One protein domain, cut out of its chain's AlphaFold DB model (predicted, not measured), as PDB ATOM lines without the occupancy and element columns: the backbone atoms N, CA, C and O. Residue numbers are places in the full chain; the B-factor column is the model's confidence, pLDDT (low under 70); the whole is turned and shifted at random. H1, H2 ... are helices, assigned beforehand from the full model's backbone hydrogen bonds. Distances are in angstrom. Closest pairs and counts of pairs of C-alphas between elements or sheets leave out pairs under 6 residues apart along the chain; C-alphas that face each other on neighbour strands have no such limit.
ATOM      1  N   ARG A   5      -6.596  -9.771  22.232       87.56
ATOM      2  CA  ARG A   5      -6.201  -8.941  21.077       87.56
ATOM      3  C   ARG A   5      -6.674  -9.511  19.738       87.56
ATOM      4  O   ARG A   5      -7.021  -8.749  18.846       87.56
ATOM      5  N   GLU A   6      -6.680 -10.834  19.599       87.69
ATOM      6  CA  GLU A   6      -7.187 -11.490  18.393       87.69
ATOM      7  C   GLU A   6      -8.706 -11.334  18.306       87.69
ATOM      8  O   GLU A   6      -9.200 -11.019  17.237       87.69
ATOM      9  N   ILE A   7      -9.430 -11.436  19.428       85.81
ATOM     10  CA  ILE A   7     -10.885 -11.211  19.479       85.81
ATOM     11  C   ILE A   7     -11.257  -9.837  18.910       85.81
ATOM     12  O   ILE A   7     -12.080  -9.747  18.003       85.81
ATOM     13  N   VAL A   8     -10.617  -8.774  19.414       88.00
ATOM     14  CA  VAL A   8     -10.877  -7.397  18.959       88.00
ATOM     15  C   VAL A   8     -10.576  -7.246  17.470       88.00
ATOM     16  O   VAL A   8     -11.325  -6.587  16.752       88.00
ATOM     17  N   ARG A   9      -9.496  -7.874  16.998       90.19
ATOM     18  CA  ARG A   9      -9.132  -7.854  15.585       90.19
ATOM     19  C   ARG A   9     -10.187  -8.548  14.721       90.19
ATOM     20  O   ARG A   9     -10.606  -7.943  13.746       90.19
ATOM     21  N   GLU A  10     -10.642  -9.748  15.088       89.06
ATOM     22  CA  GLU A  10     -11.663 -10.470  14.312       89.06
ATOM     23  C   GLU A  10     -12.954  -9.658  14.188       89.06
ATOM     24  O   GLU A  10     -13.486  -9.501  13.094       89.06
ATOM     25  N   SER A  11     -13.445  -9.089  15.294       86.31
ATOM     26  CA  SER A  11     -14.667  -8.284  15.253       86.31
ATOM     27  C   SER A  11     -14.491  -7.006  14.433       86.31
ATOM     28  O   SER A  11     -15.387  -6.643  13.676       86.31
ATOM     29  N   ARG A  12     -13.338  -6.331  14.532       87.88
ATOM     30  CA  ARG A  12     -13.039  -5.140  13.721       87.88
ATOM     31  C   ARG A  12     -13.003  -5.476  12.234       87.88
ATOM     32  O   ARG A  12     -13.602  -4.768  11.429       87.88
ATOM     33  N   ASP A  13     -12.283  -6.531  11.880       89.06
ATOM     34  CA  ASP A  13     -12.113  -6.943  10.493       89.06
ATOM     35  C   ASP A  13     -13.485  -7.357   9.899       89.06
ATOM     36  O   ASP A  13     -13.782  -7.013   8.754       89.06
ATOM     37  N   ALA A  14     -14.378  -7.952  10.705       88.94
ATOM     38  CA  ALA A  14     -15.759  -8.250  10.316       88.94
ATOM     39  C   ALA A  14     -16.607  -6.999  10.047       88.94
ATOM     40  O   ALA A  14     -17.330  -6.947   9.053       88.94
ATOM     41  N   VAL A  15     -16.498  -5.975  10.901       88.44
ATOM     42  CA  VAL A  15     -17.204  -4.696  10.709       88.44
ATOM     43  C   VAL A  15     -16.781  -4.031   9.403       88.44
ATOM     44  O   VAL A  15     -17.627  -3.550   8.649       88.44
ATOM     45  N   ILE A  16     -15.476  -4.020   9.122       86.88
ATOM     46  CA  ILE A  16     -14.927  -3.462   7.880       86.88
ATOM     47  C   ILE A  16     -15.476  -4.238   6.679       86.88
ATOM     48  O   ILE A  16     -15.951  -3.626   5.724       86.88
ATOM     49  N   ALA A  17     -15.459  -5.569   6.737       87.69
ATOM     50  CA  ALA A  17     -15.954  -6.403   5.649       87.69
ATOM     51  C   ALA A  17     -17.449  -6.171   5.357       87.69
ATOM     52  O   ALA A  17     -17.813  -6.027   4.193       87.69
ATOM     53  N   GLU A  18     -18.305  -6.085   6.383       87.75
ATOM     54  CA  GLU A  18     -19.741  -5.794   6.205       87.75
ATOM     55  C   GLU A  18     -19.991  -4.375   5.681       87.75
ATOM     56  O   GLU A  18     -20.871  -4.166   4.851       87.75
ATOM     57  N   THR A  19     -19.219  -3.392   6.151       85.06
ATOM     58  CA  THR A  19     -19.458  -1.976   5.826       85.06
ATOM     59  C   THR A  19     -18.960  -1.616   4.426       85.06
ATOM     60  O   THR A  19     -19.603  -0.849   3.715       85.06
ATOM     61  N   PHE A  20     -17.820  -2.174   4.008       84.56
ATOM     62  CA  PHE A  20     -17.145  -1.809   2.757       84.56
ATOM     63  C   PHE A  20     -17.270  -2.871   1.652       84.56
ATOM     64  O   PHE A  20     -16.740  -2.682   0.558       84.56
ATOM     65  N   GLY A  21     -17.998  -3.965   1.889       79.12
ATOM     66  CA  GLY A  21     -18.182  -5.091   0.962       79.12
ATOM     67  C   GLY A  21     -19.070  -4.829  -0.264       79.12
ATOM     68  O   GLY A  21     -19.696  -5.762  -0.766       79.12
ATOM     69  N   ALA A  22     -19.168  -3.583  -0.745       72.56
ATOM     70  CA  ALA A  22     -19.990  -3.186  -1.898       72.56
ATOM     71  C   ALA A  22     -21.464  -3.653  -1.819       72.56
ATOM     72  O   ALA A  22     -22.071  -4.014  -2.825       72.56
ATOM     73  N   GLY A  23     -22.038  -3.669  -0.612       67.31
ATOM     74  CA  GLY A  23     -23.430  -4.063  -0.374       67.31
ATOM     75  C   GLY A  23     -23.671  -5.572  -0.255       67.31
ATOM     76  O   GLY A  23     -24.815  -5.990  -0.083       67.31
ATOM     77  N   ARG A  24     -22.624  -6.405  -0.310       75.38
ATOM     78  CA  ARG A  24     -22.732  -7.841  -0.033       75.38
ATOM     79  C   ARG A  24     -22.401  -8.118   1.432       75.38
ATOM     80  O   ARG A  24     -21.348  -7.707   1.908       75.38
ATOM     81  N   ALA A  25     -23.272  -8.867   2.112       76.56
ATOM     82  CA  ALA A  25     -23.002  -9.343   3.468       76.56
ATOM     83  C   ALA A  25     -21.676 -10.121   3.501       76.56
ATOM     84  O   ALA A  25     -21.405 -10.952   2.624       76.56
ATOM     85  N   ALA A  26     -20.850  -9.848   4.508       82.31
ATOM     86  CA  ALA A  26     -19.544 -10.461   4.639       82.31
ATOM     87  C   ALA A  26     -19.707 -11.939   5.005       82.31
ATOM     88  O   ALA A  26     -20.319 -12.295   6.013       82.31
ATOM     89  N   ALA A  27     -19.128 -12.820   4.191       86.38
ATOM     90  CA  ALA A  27     -19.074 -14.235   4.526       86.38
ATOM     91  C   ALA A  27     -18.111 -14.448   5.700       86.38
ATOM     92  O   ALA A  27     -16.997 -13.924   5.700       86.38
ATOM     93  N   ASN A  28     -18.530 -15.232   6.692       88.06
ATOM     94  CA  ASN A  28     -17.649 -15.628   7.783       88.06
ATOM     95  C   ASN A  28     -16.620 -16.644   7.258       88.06
ATOM     96  O   ASN A  28     -17.023 -17.726   6.825       88.06
ATOM     97  N   PRO A  29     -15.311 -16.333   7.278       87.62
ATOM     98  CA  PRO A  29     -14.293 -17.218   6.714       87.62
ATOM     99  C   PRO A  29     -13.982 -18.418   7.622       87.62
ATOM    100  O   PRO A  29     -13.244 -19.320   7.227       87.62
ATOM    101  N   TYR A  30     -14.505 -18.432   8.851       91.12
ATOM    102  CA  TYR A  30     -14.188 -19.441   9.850       91.12
ATOM    103  C   TYR A  30     -15.271 -20.511   9.968       91.12
ATOM    104  O   TYR A  30     -16.469 -20.227   9.927       91.12
ATOM    105  N   GLY A  31     -14.835 -21.746  10.226       89.12
ATOM    106  CA  GLY A  31     -15.737 -22.857  10.521       89.12
ATOM    107  C   GLY A  31     -16.588 -22.608  11.780       89.12
ATOM    108  O   GLY A  31     -16.096 -21.990  12.736       89.12
ATOM    109  N   PRO A  32     -17.834 -23.120  11.818       87.62
ATOM    110  CA  PRO A  32     -18.869 -22.737  12.789       87.62
ATOM    111  C   PRO A  32     -18.531 -23.063  14.247       87.62
ATOM    112  O   PRO A  32     -19.018 -22.413  15.165       87.62
ATOM    113  N   THR A  33     -17.664 -24.046  14.487       89.62
ATOM    114  CA  THR A  33     -17.272 -24.479  15.838       89.62
ATOM    115  C   THR A  33     -16.123 -23.661  16.432       89.62
ATOM    116  O   THR A  33     -15.733 -23.867  17.583       89.62
ATOM    117  N   SER A  34     -15.542 -22.732  15.668       89.19
ATOM    118  CA  SER A  34     -14.384 -21.962  16.115       89.19
ATOM    119  C   SER A  34     -14.792 -20.724  16.918       89.19
ATOM    120  O   SER A  34     -15.734 -20.014  16.585       89.19
ATOM    121  N   LYS A  35     -14.018 -20.378  17.954       87.81
ATOM    122  CA  LYS A  35     -14.242 -19.115  18.683       87.81
ATOM    123  C   LYS A  35     -14.107 -17.886  17.773       87.81
ATOM    124  O   LYS A  35     -14.811 -16.908  17.981       87.81
ATOM    125  N   ARG A  36     -13.242 -17.946  16.750       89.06
ATOM    126  CA  ARG A  36     -13.093 -16.879  15.744       89.06
ATOM    127  C   ARG A  36     -14.383 -16.649  14.960       89.06
ATOM    128  O   ARG A  36     -14.747 -15.499  14.760       89.06
ATOM    129  N   HIS A  37     -15.108 -17.717  14.620       91.69
ATOM    130  CA  HIS A  37     -16.417 -17.618  13.974       91.69
ATOM    131  C   HIS A  37     -17.393 -16.776  14.797       91.69
ATOM    132  O   HIS A  37     -17.999 -15.861  14.251       91.69
ATOM    133  N   ILE A  38     -17.484 -17.027  16.107       90.75
ATOM    134  CA  ILE A  38     -18.384 -16.290  17.010       90.75
ATOM    135  C   ILE A  38     -18.050 -14.792  17.016       90.75
ATOM    136  O   ILE A  38     -18.939 -13.957  16.876       90.75
ATOM    137  N   PHE A  39     -16.771 -14.436  17.152       89.19
ATOM    138  CA  PHE A  39     -16.359 -13.030  17.249       89.19
ATOM    139  C   PHE A  39     -16.414 -12.282  15.919       89.19
ATOM    140  O   PHE A  39     -16.736 -11.091  15.907       89.19
ATOM    141  N   TRP A  40     -16.151 -12.975  14.811       91.75
ATOM    142  CA  TRP A  40     -16.394 -12.447  13.476       91.75
ATOM    143  C   TRP A  40     -17.884 -12.166  13.270       91.75
ATOM    144  O   TRP A  40     -18.261 -11.052  12.919       91.75
ATOM    145  N   GLN A  41     -18.742 -13.146  13.575       91.25
ATOM    146  CA  GLN A  41     -20.190 -13.004  13.439       91.25
ATOM    147  C   GLN A  41     -20.717 -11.840  14.282       91.25
ATOM    148  O   GLN A  41     -21.484 -11.020  13.791       91.25
ATOM    149  N   HIS A  42     -20.227 -11.708  15.515       90.50
ATOM    150  CA  HIS A  42     -20.610 -10.610  16.389       90.50
ATOM    151  C   HIS A  42     -20.262  -9.232  15.804       90.50
ATOM    152  O   HIS A  42     -21.095  -8.328  15.839       90.50
ATOM    153  N   GLY A  43     -19.058  -9.066  15.245       89.31
ATOM    154  CA  GLY A  43     -18.670  -7.819  14.581       89.31
ATOM    155  C   GLY A  43     -19.531  -7.532  13.350       89.31
ATOM    156  O   GLY A  43     -19.991  -6.404  13.165       89.31
ATOM    157  N   ALA A  44     -19.823  -8.562  12.554       90.19
ATOM    158  CA  ALA A  44     -20.678  -8.427  11.384       90.19
ATOM    159  C   ALA A  44     -22.112  -7.992  11.752       90.19
ATOM    160  O   ALA A  44     -22.669  -7.070  11.157       90.19
ATOM    161  N   ASP A  45     -22.695  -8.599  12.786       90.56
ATOM    162  CA  ASP A  45     -24.042  -8.265  13.251       90.56
ATOM    163  C   ASP A  45     -24.116  -6.836  13.818       90.56
ATOM    164  O   ASP A  45     -25.092  -6.122  13.572       90.56
ATOM    165  N   GLN A  46     -23.069  -6.373  14.517       89.81
ATOM    166  CA  GLN A  46     -22.979  -4.979  14.969       89.81
ATOM    167  C   GLN A  46     -22.948  -3.993  13.796       89.81
ATOM    168  O   GLN A  46     -23.651  -2.980  13.838       89.81
ATOM    169  N   ALA A  47     -22.170  -4.286  12.750       87.88
ATOM    170  CA  ALA A  47     -22.100  -3.443  11.560       87.88
ATOM    171  C   ALA A  47     -23.460  -3.339  10.861       87.88
ATOM    172  O   ALA A  47     -23.905  -2.232  10.553       87.88
ATOM    173  N   ARG A  48     -24.174  -4.462  10.701       86.69
ATOM    174  CA  ARG A  48     -25.536  -4.457  10.142       86.69
ATOM    175  C   ARG A  48     -26.500  -3.641  10.987       86.69
ATOM    176  O   ARG A  48     -27.241  -2.830  10.446       86.69
ATOM    177  N   ALA A  49     -26.484  -3.811  12.309       89.31
ATOM    178  CA  ALA A  49     -27.351  -3.042  13.197       89.31
ATOM    179  C   ALA A  49     -27.073  -1.530  13.108       89.31
ATOM    180  O   ALA A  49     -28.010  -0.732  13.086       89.31
ATOM    181  N   ALA A  50     -25.800  -1.129  13.032       87.50
ATOM    182  CA  ALA A  50     -25.410   0.266  12.847       87.50
ATOM    183  C   ALA A  50     -25.872   0.812  11.486       87.50
ATOM    184  O   ALA A  50     -26.467   1.887  11.440       87.50
ATOM    185  N   ALA A  51     -25.674   0.052  10.405       84.62
ATOM    186  CA  ALA A  51     -26.141   0.420   9.071       84.62
ATOM    187  C   ALA A  51     -27.669   0.587   9.028       84.62
ATOM    188  O   ALA A  51     -28.158   1.609   8.553       84.62
ATOM    189  N   THR A  52     -28.427  -0.351   9.605       85.88
ATOM    190  CA  THR A  52     -29.891  -0.256   9.708       85.88
ATOM    191  C   THR A  52     -30.328   1.001  10.457       85.88
ATOM    192  O   THR A  52     -31.232   1.694   9.999       85.88
ATOM    193  N   ARG A  53     -29.677   1.341  11.579       86.69
ATOM    194  CA  ARG A  53     -29.986   2.574  12.325       86.69
ATOM    195  C   ARG A  53     -29.713   3.832  11.506       86.69
ATOM    196  O   ARG A  53     -30.513   4.757  11.547       86.69
ATOM    197  N   LEU A  54     -28.608   3.871  10.762       81.94
ATOM    198  CA  LEU A  54     -28.290   5.006   9.890       81.94
ATOM    199  C   LEU A  54     -29.329   5.169   8.775       81.94
ATOM    200  O   LEU A  54     -29.779   6.282   8.523       81.94
ATOM    201  N   LEU A  55     -29.756   4.065   8.156       80.56
ATOM    202  CA  LEU A  55     -30.793   4.080   7.122       80.56
ATOM    203  C   LEU A  55     -32.159   4.520   7.663       80.56
ATOM    204  O   LEU A  55     -32.894   5.193   6.954       80.56
ATOM    205  N   GLN A  56     -32.487   4.188   8.914       81.19
ATOM    206  CA  GLN A  56     -33.719   4.656   9.563       81.19
ATOM    207  C   GLN A  56     -33.729   6.165   9.834       81.19
ATOM    208  O   GLN A  56     -34.796   6.759   9.815       81.19
ATOM    209  N   ILE A  57     -32.574   6.787  10.097       72.50
ATOM    210  CA  ILE A  57     -32.480   8.242  10.324       72.50
ATOM    211  C   ILE A  57     -32.632   9.026   9.010       72.50
ATOM    212  O   ILE A  57     -33.086  10.165   9.026       72.50
ATOM    213  N   GLY A  58     -32.219   8.437   7.884       59.62
ATOM    214  CA  GLY A  58     -32.284   9.074   6.565       59.62
ATOM    215  C   GLY A  58     -33.606   8.893   5.809       59.62
ATOM    216  O   GLY A  58     -33.709   9.419   4.702       59.62
ATOM    217  N   ALA A  59     -34.558   8.134   6.362       54.53
ATOM    218  CA  ALA A  59     -35.894   7.900   5.806       54.53
ATOM    219  C   ALA A  59     -36.908   8.912   6.356       54.53
ATOM    220  O   ALA A  59     -37.785   9.331   5.568       54.53
TER     221      ALA A  59
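What this domain is: This is residues 5 to 59 of the 59 residues of an uncharacterized protein of Novosphingobium sp. P6W (UniProt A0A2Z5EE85). A long helix, H2, makes the longest axis; the shorter H1 crosses it at a slant, both running the same way, and the loop of residues 21 to 34 folds back from H1's end to H2's start. The last turns of H2 stick out, with residues 52 to 59 standing free. The printed part has 55 residues with two named helices, H1 then H2, and no named strand: all helix, only just compact and close to loose, radius of gyration of the C-alphas 11.8 A, elongated, spanning 38 by 20 by 16 A.

Where its parts are: Find C-alpha 35 at (-14.242, -19.115, 18.683); from there H2, residues 35 to 57, runs 33.9 A to C-alpha 57 at (-32.480, 8.242, 10.324). H1, residues 5 to 20, begins at C-alpha 5, (-6.201, -8.941, 21.077), and runs 22.5 A.

How they stand to each other: Look at Ser 11 and Gly 43: H1 and H2 touch there, their closest C-alphas 4.1 A apart. Their lines stand at a steep tilt of 40 degrees. In H1 and H2 every O i to N i+4 pair is within hydrogen-bond range.

The domain as a whole: The C-alphas farthest apart, Thr 33 and Ala 59, are 38.7 A apart. The printed part has no cut, and the link from H1 to H2 is long, 14 residues. Residues 23 and 58 to 59 are under pLDDT 70.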